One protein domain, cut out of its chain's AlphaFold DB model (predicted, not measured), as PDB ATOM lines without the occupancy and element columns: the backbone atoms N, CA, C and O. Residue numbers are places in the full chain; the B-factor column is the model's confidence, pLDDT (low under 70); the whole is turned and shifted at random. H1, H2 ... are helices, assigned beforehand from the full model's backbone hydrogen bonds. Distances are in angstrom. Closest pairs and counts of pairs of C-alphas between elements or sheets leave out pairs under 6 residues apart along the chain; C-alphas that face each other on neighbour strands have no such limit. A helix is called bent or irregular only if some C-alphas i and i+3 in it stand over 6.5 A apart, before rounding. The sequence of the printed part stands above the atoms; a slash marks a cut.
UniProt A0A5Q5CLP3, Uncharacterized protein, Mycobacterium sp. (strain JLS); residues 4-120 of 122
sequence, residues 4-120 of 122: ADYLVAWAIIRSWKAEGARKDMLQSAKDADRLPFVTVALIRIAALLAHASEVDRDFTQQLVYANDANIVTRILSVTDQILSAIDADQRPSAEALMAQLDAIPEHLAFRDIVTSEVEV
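This is residues 4 to 120 of the 122 residues of an uncharacterized protein of Mycobacterium sp. (strain JLS) (UniProt A0A5Q5CLP3). Look for a tight body of five helices, with H3 running through its middle: H1 crosses H3 on one side, H5 and H4 pack on it elsewhere, and H2 folds back along H1. H6 and H7 then follow each other end to end past this body, and residues 110 to 120 stick out as a free tail. The printed part has 117 residues with seven named helices, H1 to H7 in order, and no named strand; the class is all helix. It is compact, with a radius of gyration of the C-alphas of 14.4 A, and spans 44 by 32 by 27 A.

Start with H1, residues 4 to 14, and H3, residues 35 to 52, the hubs, each touching four helices. Their closest C-alphas, of Asp 5 and Val 38, are 5.0 A apart, at a steep tilt of 56 degrees. H2, residues 19 to 31, forms a hairpin with H1; the closest C-alphas, of Ile 12 and Arg 22, are 5.4 A apart. H2 and H3 only just touch, with 3 pairs of C-alphas within 8 A, and only at the corner, closest at Ala 29 and Leu 35, 4.9 A. H4, residues 56 to 64, forms a hairpin with H3, closest at the C-alphas of Ala 50 and Asp 56, 4.9 A. H5, residues 68 to 89, touches H3 with residues 72 to 82 alone, closest at the C-alphas of Ala 46 and Thr 79, 5.9 A. H4 and H5 form another hairpin, closest at the C-alphas of Phe 59 and Val 78, 6.7 A. H6, residues 92 to 102, touches no helix but is near H1. H7, residues 104 to 118, touches H1 with residues 105 to 109 alone, closest at the C-alphas of Tyr 6 and Pro 105, 5.0 A. Every O i to N i+4 pair is within hydrogen-bond range in H1, H2, H3, H4, H6 and H7; in H5 it is 16 of 18.

Find C-alpha 4 at (92.866, 112.801, 135.942), where H1 begins. H3 runs 25.2 A from first to last C-alpha. H5, the longest at 32.9 A, is irregular: C-alphas 69 and 72 are 8.0 A apart. H7 runs 21.5 A to C-alpha 118 at (80.059, 122.046, 149.914).

The C-alphas of Gln 90 and Val 120, the two farthest apart, are 46.4 A apart. The printed part has no cut, and its six links between helices are tight. Residues 88 to 93 also stand free. Mean pLDDT of the printed part is 82.1; look for values under 70 at residues 56 to 57, 68, 90 to 97 and 112 to 120.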
ATOM      1  N   ALA A   4      92.213 113.292 137.151       87.88
ATOM      2  CA  ALA A   4      92.866 112.801 135.942       87.88
ATOM      3  C   ALA A   4      92.830 113.827 134.797       87.88
ATOM      4  O   ALA A   4      93.793 113.908 134.038       87.88
ATOM      5  N   ASP A   5      91.784 114.658 134.701       91.50
ATOM      6  CA  ASP A   5      91.718 115.716 133.681       91.50
ATOM      7  C   ASP A   5      92.830 116.759 133.882       91.50
ATOM      8  O   ASP A   5      93.423 117.228 132.911       91.50
ATOM      9  N   TYR A   6      93.152 117.080 135.140       88.56
ATOM     10  CA  TYR A   6      94.246 117.988 135.486       88.56
ATOM     11  C   TYR A   6      95.617 117.396 135.177       88.56
ATOM     12  O   TYR A   6      96.469 118.093 134.629       88.56
ATOM     13  N   LEU A   7      95.822 116.113 135.479       89.88
ATOM     14  CA  LEU A   7      97.067 115.415 135.155       89.88
ATOM     15  C   LEU A   7      97.297 115.353 133.641       89.88
ATOM     16  O   LEU A   7      98.399 115.635 133.172       89.88
ATOM     17  N   VAL A   8      96.250 115.052 132.866       93.81
ATOM     18  CA  VAL A   8      96.314 115.052 131.396       93.81
ATOM     19  C   VAL A   8      96.601 116.456 130.861       93.81
ATOM     20  O   VAL A   8      97.501 116.622 130.038       93.81
ATOM     21  N   ALA A   9      95.893 117.481 131.347       93.94
ATOM     22  CA  ALA A   9      96.134 118.867 130.947       93.94
ATOM     23  C   ALA A   9      97.572 119.317 131.255       93.94
ATOM     24  O   ALA A   9      98.216 119.954 130.419       93.94
ATOM     25  N   TRP A  10      98.110 118.933 132.415       92.94
ATOM     26  CA  TRP A  10      99.492 119.237 132.776       92.94
ATOM     27  C   TRP A  10     100.507 118.527 131.889       92.94
ATOM     28  O   TRP A  10     101.449 119.163 131.422       92.94
ATOM     29  N   ALA A  11     100.292 117.248 131.577       92.56
ATOM     30  CA  ALA A  11     101.151 116.512 130.651       92.56
ATOM     31  C   ALA A  11     101.181 117.166 129.253       92.56
ATOM     32  O   ALA A  11     102.253 117.336 128.663       92.56
ATOM     33  N   ILE A  12     100.026 117.624 128.756       95.69
ATOM     34  CA  ILE A  12      99.916 118.376 127.496       95.69
ATOM     35  C   ILE A  12     100.739 119.675 127.564       95.69
ATOM     36  O   ILE A  12     101.513 119.958 126.645       95.69
ATOM     37  N   ILE A  13     100.638 120.441 128.652       92.81
ATOM     38  CA  ILE A  13     101.421 121.672 128.845       92.81
ATOM     39  C   ILE A  13     102.926 121.357 128.903       92.81
ATOM     40  O   ILE A  13     103.703 121.931 128.140       92.81
ATOM     41  N   ARG A  14     103.338 120.368 129.706       91.25
ATOM     42  CA  ARG A  14     104.738 119.919 129.854       91.25
ATOM     43  C   ARG A  14     105.368 119.428 128.550       91.25
ATOM     44  O   ARG A  14     106.582 119.515 128.396       91.25
ATOM     45  N   SER A  15     104.566 118.963 127.595       93.75
ATOM     46  CA  SER A  15     105.031 118.549 126.263       93.75
ATOM     47  C   SER A  15     105.298 119.701 125.281       93.75
ATOM     48  O   SER A  15     105.335 119.483 124.073       93.75
ATOM     49  N   TRP A  16     105.522 120.928 125.759       92.69
ATOM     50  CA  TRP A  16     105.733 122.116 124.917       92.69
ATOM     51  C   TRP A  16     106.910 122.063 123.950       92.69
ATOM     52  O   TRP A  16     106.845 122.667 122.884       92.69
ATOM     53  N   LYS A  17     107.944 121.274 124.250       92.69
ATOM     54  CA  LYS A  17     109.049 121.001 123.313       92.69
ATOM     55  C   LYS A  17     108.812 119.766 122.425       92.69
ATOM     56  O   LYS A  17     109.658 119.440 121.598       92.69
ATOM     57  N   ALA A  18     107.695 119.058 122.593       94.06
ATOM     58  CA  ALA A  18     107.402 117.766 121.970       94.06
ATOM     59  C   ALA A  18     106.024 117.770 121.280       94.06
ATOM     60  O   ALA A  18     105.087 117.098 121.715       94.06
ATOM     61  N   GLU A  19     105.908 118.509 120.170       90.75
ATOM     62  CA  GLU A  19     104.642 118.728 119.447       90.75
ATOM     63  C   GLU A  19     103.919 117.424 119.054       90.75
ATOM     64  O   GLU A  19     102.694 117.356 119.134       90.75
ATOM     65  N   GLY A  20     104.659 116.375 118.668       93.62
ATOM     66  CA  GLY A  20     104.082 115.064 118.342       93.62
ATOM     67  C   GLY A  20     103.362 114.431 119.536       93.62
ATOM     68  O   GLY A  20     102.162 114.185 119.472       93.62
ATOM     69  N   ALA A  21     104.063 114.288 120.666       93.25
ATOM     70  CA  ALA A  21     103.487 113.741 121.896       93.25
ATOM     71  C   ALA A  21     102.290 114.571 122.387       93.25
ATOM     72  O   ALA A  21     101.292 114.026 122.855       93.25
ATOM     73  N   ARG A  22     102.361 115.898 122.236       95.50
ATOM     74  CA  ARG A  22     101.257 116.801 122.562       95.50
ATOM     75  C   ARG A  22     100.006 116.519 121.732       95.50
ATOM     76  O   ARG A  22      98.908 116.453 122.287       95.50
ATOM     77  N   LYS A  23     100.164 116.368 120.413       94.94
ATOM     78  CA  LYS A  23      99.059 116.041 119.500       94.94
ATOM     79  C   LYS A  23      98.440 114.692 119.847       94.94
ATOM     80  O   LYS A  23      97.217 114.609 119.917       94.94
ATOM     81  N   ASP A  24      99.262 113.691 120.146       96.44
ATOM     82  CA  ASP A  24      98.790 112.359 120.535       96.44
ATOM     83  C   ASP A  24      97.972 112.405 121.835       96.44
ATOM     84  O   ASP A  24      96.904 111.800 121.924       96.44
ATOM     85  N   MET A  25      98.410 113.185 122.828       96.19
ATOM     86  CA  MET A  25      97.665 113.363 124.080       96.19
ATOM     87  C   MET A  25      96.334 114.101 123.882       96.19
ATOM     88  O   MET A  25      95.326 113.709 124.471       96.19
ATOM     89  N   LEU A  26      96.301 115.137 123.038       95.69
ATOM     90  CA  LEU A  26      95.059 115.839 122.691       95.69
ATOM     91  C   LEU A  26      94.075 114.925 121.954       95.69
ATOM     92  O   LEU A  26      92.878 114.955 122.242       95.69
ATOM     93  N   GLN A  27      94.575 114.100 121.030       96.50
ATOM     94  CA  GLN A  27      93.757 113.133 120.308       96.50
ATOM     95  C   GLN A  27      93.232 112.041 121.248       96.50
ATOM     96  O   GLN A  27      92.040 111.765 121.235       96.50
ATOM     97  N   SER A  28      94.068 111.517 122.145       96.44
ATOM     98  CA  SER A  28      93.652 110.550 123.171       96.44
ATOM     99  C   SER A  28      92.557 111.110 124.090       96.44
ATOM    100  O   SER A  28      91.540 110.457 124.329       96.44
ATOM    101  N   ALA A  29      92.692 112.363 124.543       95.56
ATOM    102  CA  ALA A  29      91.653 113.029 125.330       95.56
ATOM    103  C   ALA A  29      90.342 113.213 124.546       95.56
ATOM    104  O   ALA A  29      89.259 113.155 125.132       95.56
ATOM    105  N   LYS A  30      90.430 113.440 123.230       95.75
ATOM    106  CA  LYS A  30      89.271 113.528 122.337       95.75
ATOM    107  C   LYS A  30      88.591 112.173 122.162       95.75
ATOM    108  O   LYS A  30      87.380 112.107 122.317       95.75
ATOM    109  N   ASP A  31      89.357 111.121 121.896       97.06
ATOM    110  CA  ASP A  31      88.845 109.762 121.683       97.06
ATOM    111  C   ASP A  31      88.199 109.177 122.949       97.06
ATOM    112  O   ASP A  31      87.322 108.323 122.863       97.06
ATOM    113  N   ALA A  32      88.598 109.663 124.128       95.81
ATOM    114  CA  ALA A  32      87.996 109.317 125.413       95.81
ATOM    115  C   ALA A  32      86.786 110.196 125.807       95.81
ATOM    116  O   ALA A  32      86.316 110.094 126.941       95.81
ATOM    117  N   ASP A  33      86.327 111.108 124.940       95.31
ATOM    118  CA  ASP A  33      85.288 112.113 125.235       95.31
ATOM    119  C   ASP A  33      85.606 112.996 126.466       95.31
ATOM    120  O   ASP A  33      84.726 113.540 127.141       95.31
ATOM    121  N   ARG A  34      86.897 113.169 126.779       95.50
ATOM    122  CA  ARG A  34      87.387 113.969 127.917       95.50
ATOM    123  C   ARG A  34      87.881 115.352 127.529       95.50
ATOM    124  O   ARG A  34      88.069 116.187 128.414       95.50
ATOM    125  N   LEU A  35      88.064 115.626 126.237       94.12
ATOM    126  CA  LEU A  35      88.619 116.890 125.748       94.12
ATOM    127  C   LEU A  35      87.933 118.148 126.322       94.12
ATOM    128  O   LEU A  35      88.662 119.079 126.664       94.12
ATOM    129  N   PRO A  36      86.596 118.214 126.511       93.44
ATOM    130  CA  PRO A  36      85.970 119.380 127.140       93.44
ATOM    131  C   PRO A  36      86.457 119.624 128.577       93.44
ATOM    132  O   PRO A  36      86.802 120.749 128.933       93.44
ATOM    133  N   PHE A  37      86.560 118.570 129.393       93.62
ATOM    134  CA  PHE A  37      87.043 118.673 130.773       93.62
ATOM    135  C   PHE A  37      88.535 119.014 130.824       93.62
ATOM    136  O   PHE A  37      88.943 119.887 131.586       93.62
ATOM    137  N   VAL A  38      89.333 118.394 129.951       94.25
ATOM    138  CA  VAL A  38      90.759 118.718 129.792       94.25
ATOM    139  C   VAL A  38      90.944 120.168 129.341       94.25
ATOM    140  O   VAL A  38      91.842 120.842 129.825       94.25
ATOM    141  N   THR A  39      90.070 120.697 128.480       93.25
ATOM    142  CA  THR A  39      90.113 122.104 128.049       93.25
ATOM    143  C   THR A  39      89.858 123.055 129.216       93.25
ATOM    144  O   THR A  39      90.590 124.028 129.381       93.25
ATOM    145  N   VAL A  40      88.878 122.760 130.075       91.25
ATOM    146  CA  VAL A  40      88.646 123.542 131.302       91.25
ATOM    147  C   VAL A  40      89.864 123.483 132.230       91.25
ATOM    148  O   VAL A  40      90.283 124.516 132.755       91.25
ATOM    149  N   ALA A  41      90.471 122.305 132.400       91.00
ATOM    150  CA  ALA A  41      91.698 122.154 133.177       91.00
ATOM    151  C   ALA A  41      92.870 122.952 132.570       91.00
ATOM    152  O   ALA A  41      93.547 123.673 133.301       91.00
ATOM    153  N   LEU A  42      93.059 122.916 131.245       92.81
ATOM    154  CA  LEU A  42      94.062 123.712 130.526       92.81
ATOM    155  C   LEU A  42      93.882 125.212 130.781       92.81
ATOM    156  O   LEU A  42      94.859 125.884 131.094       92.81
ATOM    157  N   ILE A  43      92.650 125.732 130.711       90.25
ATOM    158  CA  ILE A  43      92.355 127.146 131.010       90.25
ATOM    159  C   ILE A  43      92.784 127.497 132.436       90.25
ATOM    160  O   ILE A  43      93.443 128.511 132.649       90.25
ATOM    161  N   ARG A  44      92.419 126.662 133.417       87.88
ATOM    162  CA  ARG A  44      92.713 126.911 134.837       87.88
ATOM    163  C   ARG A  44      94.211 126.882 135.126       87.88
ATOM    164  O   ARG A  44      94.705 127.754 135.836       87.88
ATOM    165  N   ILE A  45      94.928 125.912 134.562       88.00
ATOM    166  CA  ILE A  45      96.384 125.819 134.705       88.00
ATOM    167  C   ILE A  45      97.060 127.010 134.015       88.00
ATOM    168  O   ILE A  45      97.939 127.634 134.599       88.00
ATOM    169  N   ALA A  46      96.631 127.365 132.803       88.25
ATOM    170  CA  ALA A  46      97.180 128.502 132.073       88.25
ATOM    171  C   ALA A  46      96.937 129.839 132.791       88.25
ATOM    172  O   ALA A  46      97.836 130.674 132.826       88.25
ATOM    173  N   ALA A  47      95.776 130.016 133.430       85.06
ATOM    174  CA  ALA A  47      95.501 131.179 134.270       85.06
ATOM    175  C   ALA A  47      96.455 131.260 135.472       85.06
ATOM    176  O   ALA A  47      96.986 132.325 135.762       85.06
ATOM    177  N   LEU A  48      96.719 130.135 136.146       82.94
ATOM    178  CA  LEU A  48      97.691 130.096 137.243       82.94
ATOM    179  C   LEU A  48      99.116 130.398 136.768       82.94
ATOM    180  O   LEU A  48      99.834 131.130 137.441       82.94
ATOM    181  N   LEU A  49      99.513 129.863 135.610       82.75
ATOM    182  CA  LEU A  49     100.811 130.143 134.994       82.75
ATOM    183  C   LEU A  49     100.970 131.626 134.659       82.75
ATOM    184  O   LEU A  49     102.009 132.212 134.966       82.75
ATOM    185  N   ALA A  50      99.947 132.227 134.047       83.94
ATOM    186  CA  ALA A  50      99.931 133.647 133.724       83.94
ATOM    187  C   ALA A  50     100.048 134.499 134.994       83.94
ATOM    188  O   ALA A  50     100.837 135.441 135.005       83.94
ATOM    189  N   HIS A  51      99.367 134.098 136.070       81.12
ATOM    190  CA  HIS A  51      99.400 134.819 137.339       81.12
ATOM    191  C   HIS A  51     100.762 134.743 138.011       81.12
ATOM    192  O   HIS A  51     101.343 135.767 138.361       81.12
ATOM    193  N   ALA A  52     101.312 133.533 138.122       76.62
ATOM    194  CA  ALA A  52     102.629 133.309 138.710       76.62
ATOM    195  C   ALA A  52     103.758 133.997 137.926       76.62
ATOM    196  O   ALA A  52     104.797 134.310 138.498       76.62
ATOM    197  N   SER A  53     103.550 134.228 136.626       74.50
ATOM    198  CA  SER A  53     104.529 134.855 135.731       74.50
ATOM    199  C   SER A  53     104.229 136.330 135.441       74.50
ATOM    200  O   SER A  53     104.903 136.925 134.606       74.50
ATOM    201  N   GLU A  54     103.215 136.915 136.090       79.44
ATOM    202  CA  GLU A  54     102.776 138.309 135.910       79.44
ATOM    203  C   GLU A  54     102.351 138.678 134.463       79.44
ATOM    204  O   GLU A  54     102.396 139.841 134.060       79.44
ATOM    205  N   VAL A  55     101.873 137.704 133.673       73.56
ATOM    206  CA  VAL A  55     101.414 137.858 132.266       73.56
ATOM    207  C   VAL A  55      99.869 137.898 132.150       73.56
ATOM    208  O   VAL A  55      99.289 137.790 131.068       73.56
ATOM    209  N   ASP A  56      99.159 138.077 133.268       69.31
ATOM    210  CA  ASP A  56      97.692 137.943 133.388       69.31
ATOM    211  C   ASP A  56      96.862 138.753 132.380       69.31
ATOM    212  O   ASP A  56      95.837 138.286 131.859       69.31
ATOM    213  N   ARG A  57      97.287 139.993 132.109       68.44
ATOM    214  CA  ARG A  57      96.527 140.927 131.269       68.44
ATOM    215  C   ARG A  57      96.472 140.465 129.814       68.44
ATOM    216  O   ARG A  57      95.410 140.544 129.192       68.44
ATOM    217  N   ASP A  58      97.583 139.943 129.308       72.44
ATOM    218  CA  ASP A  58      97.703 139.490 127.924       72.44
ATOM    219  C   ASP A  58      97.020 138.133 127.727       72.44
ATOM    220  O   ASP A  58      96.372 137.911 126.703       72.44
ATOM    221  N   PHE A  59      97.067 137.252 128.732       77.75
ATOM    222  CA  PHE A  59      96.364 135.968 128.697       77.75
ATOM    223  C   PHE A  59      94.841 136.143 128.614       77.75
ATOM    224  O   PHE A  59      94.187 135.560 127.745       77.75
ATOM    225  N   THR A  60      94.271 137.004 129.464       76.00
ATOM    226  CA  THR A  60      92.819 137.245 129.493       76.00
ATOM    227  C   THR A  60      92.315 137.806 128.162       76.00
ATOM    228  O   THR A  60      91.296 137.350 127.641       76.00
ATOM    229  N   GLN A  61      93.041 138.755 127.560       77.25
ATOM    230  CA  GLN A  61      92.677 139.294 126.246       77.25
ATOM    231  C   GLN A  61      92.730 138.224 125.151       77.25
ATOM    232  O   GLN A  61      91.813 138.130 124.335       77.25
ATOM    233  N   GLN A  62      93.767 137.385 125.141       77.81
ATOM    234  CA  GLN A  62      93.912 136.329 124.139       77.81
ATOM    235  C   GLN A  62      92.783 135.292 124.193       77.81
ATOM    236  O   GLN A  62      92.360 134.816 123.130       77.81
ATOM    237  N   LEU A  63      92.272 134.994 125.394       79.69
ATOM    238  CA  LEU A  63      91.106 134.132 125.596       79.69
ATOM    239  C   LEU A  63      89.798 134.784 125.142       79.69
ATOM    240  O   LEU A  63      89.018 134.133 124.455       79.69
ATOM    241  N   VAL A  64      89.562 136.058 125.466       80.00
ATOM    242  CA  VAL A  64      88.329 136.770 125.066       80.00
ATOM    243  C   VAL A  64      88.184 136.840 123.544       80.00
ATOM    244  O   VAL A  64      87.082 136.723 123.019       80.00
ATOM    245  N   TYR A  65      89.296 136.999 122.823       80.12
ATOM    246  CA  TYR A  65      89.297 137.023 121.357       80.12
ATOM    247  C   TYR A  65      89.438 135.633 120.716       80.12
ATOM    248  O   TYR A  65      89.599 135.542 119.493       80.12
ATOM    249  N   ALA A  66      89.451 134.558 121.509       78.12
ATOM    250  CA  ALA A  66      89.432 133.197 120.998       78.12
ATOM    251  C   ALA A  66      88.032 132.860 120.473       78.12
ATOM    252  O   ALA A  66      87.034 133.162 121.116       78.12
ATOM    253  N   ASN A  67      87.954 132.201 119.319       75.62
ATOM    254  CA  ASN A  67      86.744 131.477 118.942       75.62
ATOM    255  C   ASN A  67      86.832 130.034 119.460       75.62
ATOM    256  O   ASN A  67      87.932 129.500 119.631       75.62
ATOM    257  N   ASP A  68      85.680 129.390 119.664       69.06
ATOM    258  CA  ASP A  68      85.592 128.045 120.257       69.06
ATOM    259  C   ASP A  68      86.474 127.013 119.537       69.06
ATOM    260  O   ASP A  68      87.099 126.166 120.168       69.06
ATOM    261  N   ALA A  69      86.603 127.130 118.210       75.75
ATOM    262  CA  ALA A  69      87.396 126.216 117.391       75.75
ATOM    263  C   ALA A  69      88.910 126.257 117.680       75.75
ATOM    264  O   ALA A  69      89.597 125.274 117.419       75.75
ATOM    265  N   ASN A  70      89.437 127.366 118.214       82.94
ATOM    266  CA  ASN A  70      90.878 127.563 118.414       82.94
ATOM    267  C   ASN A  70      91.267 127.783 119.879       82.94
ATOM    268  O   ASN A  70      92.415 128.138 120.159       82.94
ATOM    269  N   ILE A  71      90.338 127.602 120.821       87.88
ATOM    270  CA  ILE A  71      90.578 127.936 122.228       87.88
ATOM    271  C   ILE A  71      91.758 127.144 122.809       87.88
ATOM    272  O   ILE A  71      92.661 127.738 123.391       87.88
ATOM    273  N   VAL A  72      91.825 125.834 122.545       91.12
ATOM    274  CA  VAL A  72      92.925 124.960 122.990       91.12
ATOM    275  C   VAL A  72      94.262 125.430 122.420       91.12
ATOM    276  O   VAL A  72      95.227 125.589 123.161       91.12
ATOM    277  N   THR A  73      94.322 125.719 121.119       90.12
ATOM    278  CA  THR A  73      95.541 126.205 120.458       90.12
ATOM    279  C   THR A  73      96.034 127.512 121.070       90.12
ATOM    280  O   THR A  73      97.232 127.664 121.301       90.12
ATOM    281  N   ARG A  74      95.127 128.452 121.365       88.31
ATOM    282  CA  ARG A  74      95.495 129.732 121.986       88.31
ATOM    283  C   ARG A  74      95.994 129.566 123.412       88.31
ATOM    284  O   ARG A  74      97.014 130.157 123.749       88.31
ATOM    285  N   ILE A  75      95.321 128.742 124.216       91.00
ATOM    286  CA  ILE A  75      95.773 128.425 125.577       91.00
ATOM    287  C   ILE A  75      97.198 127.874 125.531       91.00
ATOM    288  O   ILE A  75      98.069 128.385 126.229       91.00
ATOM    289  N   LEU A  76      97.445 126.891 124.658       92.25
ATOM    290  CA  LEU A  76      98.759 126.267 124.526       92.25
ATOM    291  C   LEU A  76      99.826 127.260 124.066       92.25
ATOM    292  O   LEU A  76     100.918 127.275 124.619       92.25
ATOM    293  N   SER A  77      99.496 128.140 123.118       89.75
ATOM    294  CA  SER A  77     100.425 129.172 122.655       89.75
ATOM    295  C   SER A  77     100.858 130.120 123.777       89.75
ATOM    296  O   SER A  77     102.038 130.459 123.853       89.75
ATOM    297  N   VAL A  78      99.945 130.525 124.666       86.75
ATOM    298  CA  VAL A  78     100.314 131.371 125.812       86.75
ATOM    299  C   VAL A  78     101.139 130.591 126.828       86.75
ATOM    300  O   VAL A  78     102.164 131.092 127.288       86.75
ATOM    301  N   THR A  79     100.743 129.358 127.155       89.75
ATOM    302  CA  THR A  79     101.527 128.545 128.094       89.75
ATOM    303  C   THR A  79     102.930 128.265 127.566       89.75
ATOM    304  O   THR A  79     103.876 128.299 128.342       89.75
ATOM    305  N   ASP A  80     103.094 128.070 126.257       91.31
ATOM    306  CA  ASP A  80     104.403 127.863 125.634       91.31
ATOM    307  C   ASP A  80     105.283 129.114 125.738       91.31
ATOM    308  O   ASP A  80     106.472 128.999 126.020       91.31
ATOM    309  N   GLN A  81     104.711 130.310 125.565       87.62
ATOM    310  CA  GLN A  81     105.439 131.574 125.738       87.62
ATOM    311  C   GLN A  81     105.921 131.755 127.180       87.62
ATOM    312  O   GLN A  81     107.082 132.094 127.399       87.62
ATOM    313  N   ILE A  82     105.052 131.478 128.159       85.69
ATOM    314  CA  ILE A  82     105.395 131.549 129.585       85.69
ATOM    315  C   ILE A  82     106.505 130.545 129.913       85.69
ATOM    316  O   ILE A  82     107.532 130.916 130.474       85.69
ATOM    317  N   LEU A  83     106.339 129.282 129.509       87.50
ATOM    318  CA  LEU A  83     107.330 128.234 129.757       87.50
ATOM    319  C   LEU A  83     108.661 128.524 129.062       87.50
ATOM    320  O   LEU A  83     109.714 128.287 129.646       87.50
ATOM    321  N   SER A  84     108.630 129.088 127.854       87.88
ATOM    322  CA  SER A  84     109.834 129.518 127.148       87.88
ATOM    323  C   SER A  84     110.545 130.668 127.858       87.88
ATOM    324  O   SER A  84     111.774 130.691 127.861       87.88
ATOM    325  N   ALA A  85     109.811 131.618 128.443       83.69
ATOM    326  CA  ALA A  85     110.402 132.708 129.215       83.69
ATOM    327  C   ALA A  85     111.060 132.189 130.504       83.69
ATOM    328  O   ALA A  85     112.180 132.587 130.818       83.69
ATOM    329  N   ILE A  86     110.409 131.248 131.197       81.56
ATOM    330  CA  ILE A  86     110.949 130.591 132.398       81.56
ATOM    331  C   ILE A  86     112.219 129.795 132.060       81.56
ATOM    332  O   ILE A  86     113.233 129.933 132.740       81.56
ATOM    333  N   ASP A  87     112.187 128.992 130.992       83.06
ATOM    334  CA  ASP A  87     113.327 128.184 130.522       83.06
ATOM    335  C   ASP A  87     114.526 129.064 130.126       83.06
ATOM    336  O   ASP A  87     115.679 128.700 130.364       83.06
ATOM    337  N   ALA A  88     114.265 130.252 129.569       82.00
ATOM    338  CA  ALA A  88     115.296 131.211 129.191       82.00
ATOM    339  C   ALA A  88     115.923 131.959 130.383       82.00
ATOM    340  O   ALA A  88     117.066 132.403 130.263       82.00
ATOM    341  N   ASP A  89     115.224 132.101 131.517       75.62
ATOM    342  CA  ASP A  89     115.712 132.900 132.652       75.62
ATOM    343  C   ASP A  89     116.906 132.241 133.377       75.62
ATOM    344  O   ASP A  89     117.645 132.944 134.052       75.62
ATOM    345  N   GLN A  90     117.173 130.933 133.213       64.56
ATOM    346  CA  GLN A  90     118.350 130.172 133.723       64.56
ATOM    347  C   GLN A  90     118.762 130.391 135.202       64.56
ATOM    348  O   GLN A  90     119.775 129.862 135.664       64.56
ATOM    349  N   ARG A  91     118.000 131.160 135.978       66.75
ATOM    350  CA  ARG A  91     118.237 131.433 137.393       66.75
ATOM    351  C   ARG A  91     117.724 130.259 138.227       66.75
ATOM    352  O   ARG A  91     116.735 129.635 137.851       66.75
ATOM    353  N   PRO A  92     118.284 130.023 139.427       58.19
ATOM    354  CA  PRO A  92     117.758 129.030 140.374       58.19
ATOM    355  C   PRO A  92     116.264 129.214 140.708       58.19
ATOM    356  O   PRO A  92     115.578 128.268 141.083       58.19
ATOM    357  N   SER A  93     115.738 130.434 140.546       64.50
ATOM    358  CA  SER A  93     114.312 130.742 140.685       64.50
ATOM    359  C   SER A  93     113.430 130.058 139.635       64.50
ATOM    360  O   SER A  93     112.280 129.766 139.942       64.50
ATOM    361  N   ALA A  94     113.943 129.766 138.437       62.44
ATOM    362  CA  ALA A  94     113.194 129.094 137.376       62.44
ATOM    363  C   ALA A  94     112.942 127.611 137.699       62.44
ATOM    364  O   ALA A  94     111.835 127.117 137.500       62.44
ATOM    365  N   GLU A  95     113.927 126.909 138.272       68.06
ATOM    366  CA  GLU A  95     113.747 125.526 138.745       68.06
ATOM    367  C   GLU A  95     112.770 125.457 139.925       68.06
ATOM    368  O   GLU A  95     111.885 124.601 139.952       68.06
ATOM    369  N   ALA A  96     112.882 126.394 140.874       67.88
ATOM    370  CA  ALA A  96     111.953 126.496 141.998       67.88
ATOM    371  C   ALA A  96     110.521 126.806 141.535       67.88
ATOM    372  O   ALA A  96     109.568 126.227 142.058       67.88
ATOM    373  N   LEU A  97     110.367 127.676 140.533       68.06
ATOM    374  CA  LEU A  97     109.080 127.965 139.913       68.06
ATOM    375  C   LEU A  97     108.522 126.712 139.228       68.06
ATOM    376  O   LEU A  97     107.402 126.322 139.523       68.06
ATOM    377  N   MET A  98     109.307 126.012 138.406       70.44
ATOM    378  CA  MET A  98     108.869 124.768 137.754       70.44
ATOM    379  C   MET A  98     108.440 123.686 138.756       70.44
ATOM    380  O   MET A  98     107.422 123.032 138.536       70.44
ATOM    381  N   ALA A  99     109.147 123.540 139.880       73.44
ATOM    382  CA  ALA A  99     108.760 122.617 140.945       73.44
ATOM    383  C   ALA A  99     107.426 123.003 141.613       73.44
ATOM    384  O   ALA A  99     106.626 122.130 141.944       73.44
ATOM    385  N   GLN A 100     107.154 124.302 141.784       71.06
ATOM    386  CA  GLN A 100     105.853 124.784 142.267       71.06
ATOM    387  C   GLN A 100     104.745 124.564 141.231       71.06
ATOM    388  O   GLN A 100     103.624 124.205 141.590       71.06
ATOM    389  N   LEU A 101     105.055 124.742 139.945       71.12
ATOM    390  CA  LEU A 101     104.110 124.514 138.857       71.12
ATOM    391  C   LEU A 101     103.721 123.032 138.733       71.12
ATOM    392  O   LEU A 101     102.564 122.734 138.444       71.12
ATOM    393  N   ASP A 102     104.636 122.103 139.022       78.00
ATOM    394  CA  ASP A 102     104.346 120.661 139.016       78.00
ATOM    395  C   ASP A 102     103.321 120.242 140.094       78.00
ATOM    396  O   ASP A 102     102.661 119.216 139.933       78.00
ATOM    397  N   ALA A 103     103.111 121.054 141.138       77.88
ATOM    398  CA  ALA A 103     102.080 120.825 142.155       77.88
ATOM    399  C   ALA A 103     100.680 121.343 141.751       77.88
ATOM    400  O   ALA A 103      99.679 121.004 142.391       77.88
ATOM    401  N   ILE A 104     100.568 122.142 140.679       72.94
ATOM    402  CA  ILE A 104      99.295 122.737 140.229       72.94
ATOM    403  C   ILE A 104      98.172 121.703 140.039       72.94
ATOM    404  O   ILE A 104      97.051 121.974 140.485       72.94
ATOM    405  N   PRO A 105      98.402 120.541 139.396       73.19
ATOM    406  CA  PRO A 105      97.332 119.580 139.140       73.19
ATOM    407  C   PRO A 105      96.698 119.057 140.427       73.19
ATOM    408  O   PRO A 105      95.475 118.960 140.510       73.19
ATOM    409  N   GLU A 106      97.516 118.776 141.441       74.94
ATOM    410  CA  GLU A 106      97.057 118.291 142.744       74.94
ATOM    411  C   GLU A 106      96.293 119.377 143.505       74.94
ATOM    412  O   GLU A 106      95.205 119.120 144.020       74.94
ATOM    413  N   HIS A 107      96.799 120.615 143.503       75.81
ATOM    414  CA  HIS A 107      96.140 121.749 144.157       75.81
ATOM    415  C   HIS A 107      94.762 122.048 143.545       75.81
ATOM    416  O   HIS A 107      93.792 122.298 144.268       75.81
ATOM    417  N   LEU A 108      94.655 122.015 142.214       73.88
ATOM    418  CA  LEU A 108      93.390 122.244 141.515       73.88
ATOM    419  C   LEU A 108      92.411 121.080 141.689       73.88
ATOM    420  O   LEU A 108      91.223 121.321 141.916       73.88
ATOM    421  N   ALA A 109      92.898 119.839 141.623       71.25
ATOM    422  CA  ALA A 109      92.084 118.657 141.871       71.25
ATOM    423  C   ALA A 109      91.512 118.660 143.295       71.25
ATOM    424  O   ALA A 109      90.318 118.423 143.472       71.25
ATOM    425  N   PHE A 110      92.334 118.992 144.294       70.44
ATOM    426  CA  PHE A 110      91.899 119.118 145.683       70.44
ATOM    427  C   PHE A 110      90.828 120.200 145.848       70.44
ATOM    428  O   PHE A 110      89.787 119.947 146.452       70.44
ATOM    429  N   ARG A 111      91.036 121.388 145.263       71.31
ATOM    430  CA  ARG A 111      90.063 122.487 145.339       71.31
ATOM    431  C   ARG A 111      88.699 122.089 144.779       71.31
ATOM    432  O   ARG A 111      87.681 122.413 145.383       71.31
ATOM    433  N   ASP A 112      88.666 121.404 143.640       67.62
ATOM    434  CA  ASP A 112      87.403 120.992 143.023       67.62
ATOM    435  C   ASP A 112      86.668 119.926 143.834       67.62
ATOM    436  O   ASP A 112      85.450 120.014 143.953       67.62
ATOM    437  N   ILE A 113      87.393 118.970 144.427       65.06
ATOM    438  CA  ILE A 113      86.808 117.962 145.323       65.06
ATOM    439  C   ILE A 113      86.147 118.655 146.519       65.06
ATOM    440  O   ILE A 113      84.955 118.471 146.749       65.06
ATOM    441  N   VAL A 114      86.880 119.533 147.208       64.56
ATOM    442  CA  VAL A 114      86.367 120.248 148.389       64.56
ATOM    443  C   VAL A 114      85.181 121.149 148.034       64.56
ATOM    444  O   VAL A 114      84.206 121.205 148.774       64.56
ATOM    445  N   THR A 115      85.220 121.840 146.892       63.94
ATOM    446  CA  THR A 115      84.113 122.723 146.478       63.94
ATOM    447  C   THR A 115      82.860 121.920 146.111       63.94
ATOM    448  O   THR A 115      81.753 122.350 146.417       63.94
ATOM    449  N   SER A 116      83.024 120.730 145.520       60.62
ATOM    450  CA  SER A 116      81.900 119.845 145.193       60.62
ATOM    451  C   SER A 116      81.235 119.203 146.413       60.62
ATOM    452  O   SER A 116      80.058 118.875 146.338       60.62
ATOM    453  N   GLU A 117      81.939 119.058 147.539       58.28
ATOM    454  CA  GLU A 117      81.348 118.573 148.797       58.28
ATOM    455  C   GLU A 117      80.474 119.643 149.470       58.28
ATOM    456  O   GLU A 117      79.461 119.317 150.079       58.28
ATOM    457  N   VAL A 118      80.807 120.929 149.307       56.62
ATOM    458  CA  VAL A 118      80.059 122.046 149.914       56.62
ATOM    459  C   VAL A 118      78.731 122.327 149.195       56.62
ATOM    460  O   VAL A 118      77.779 122.768 149.831       56.62
ATOM    461  N   GLU A 119      78.633 122.054 147.891       50.69
ATOM    462  CA  GLU A 119      77.403 122.271 147.106       50.69
ATOM    463  C   GLU A 119      76.327 121.184 147.308       50.69
ATOM    464  O   GLU A 119      75.187 121.379 146.894       50.69
ATOM    465  N   VAL A 120      76.652 120.044 147.933       53.12
ATOM    466  CA  VAL A 120      75.699 118.932 148.147       53.12
ATOM    467  C   VAL A 120      74.918 119.078 149.463       53.12
ATOM    468  O   VAL A 120      73.858 118.473 149.614       53.12
TER     469      VAL A 120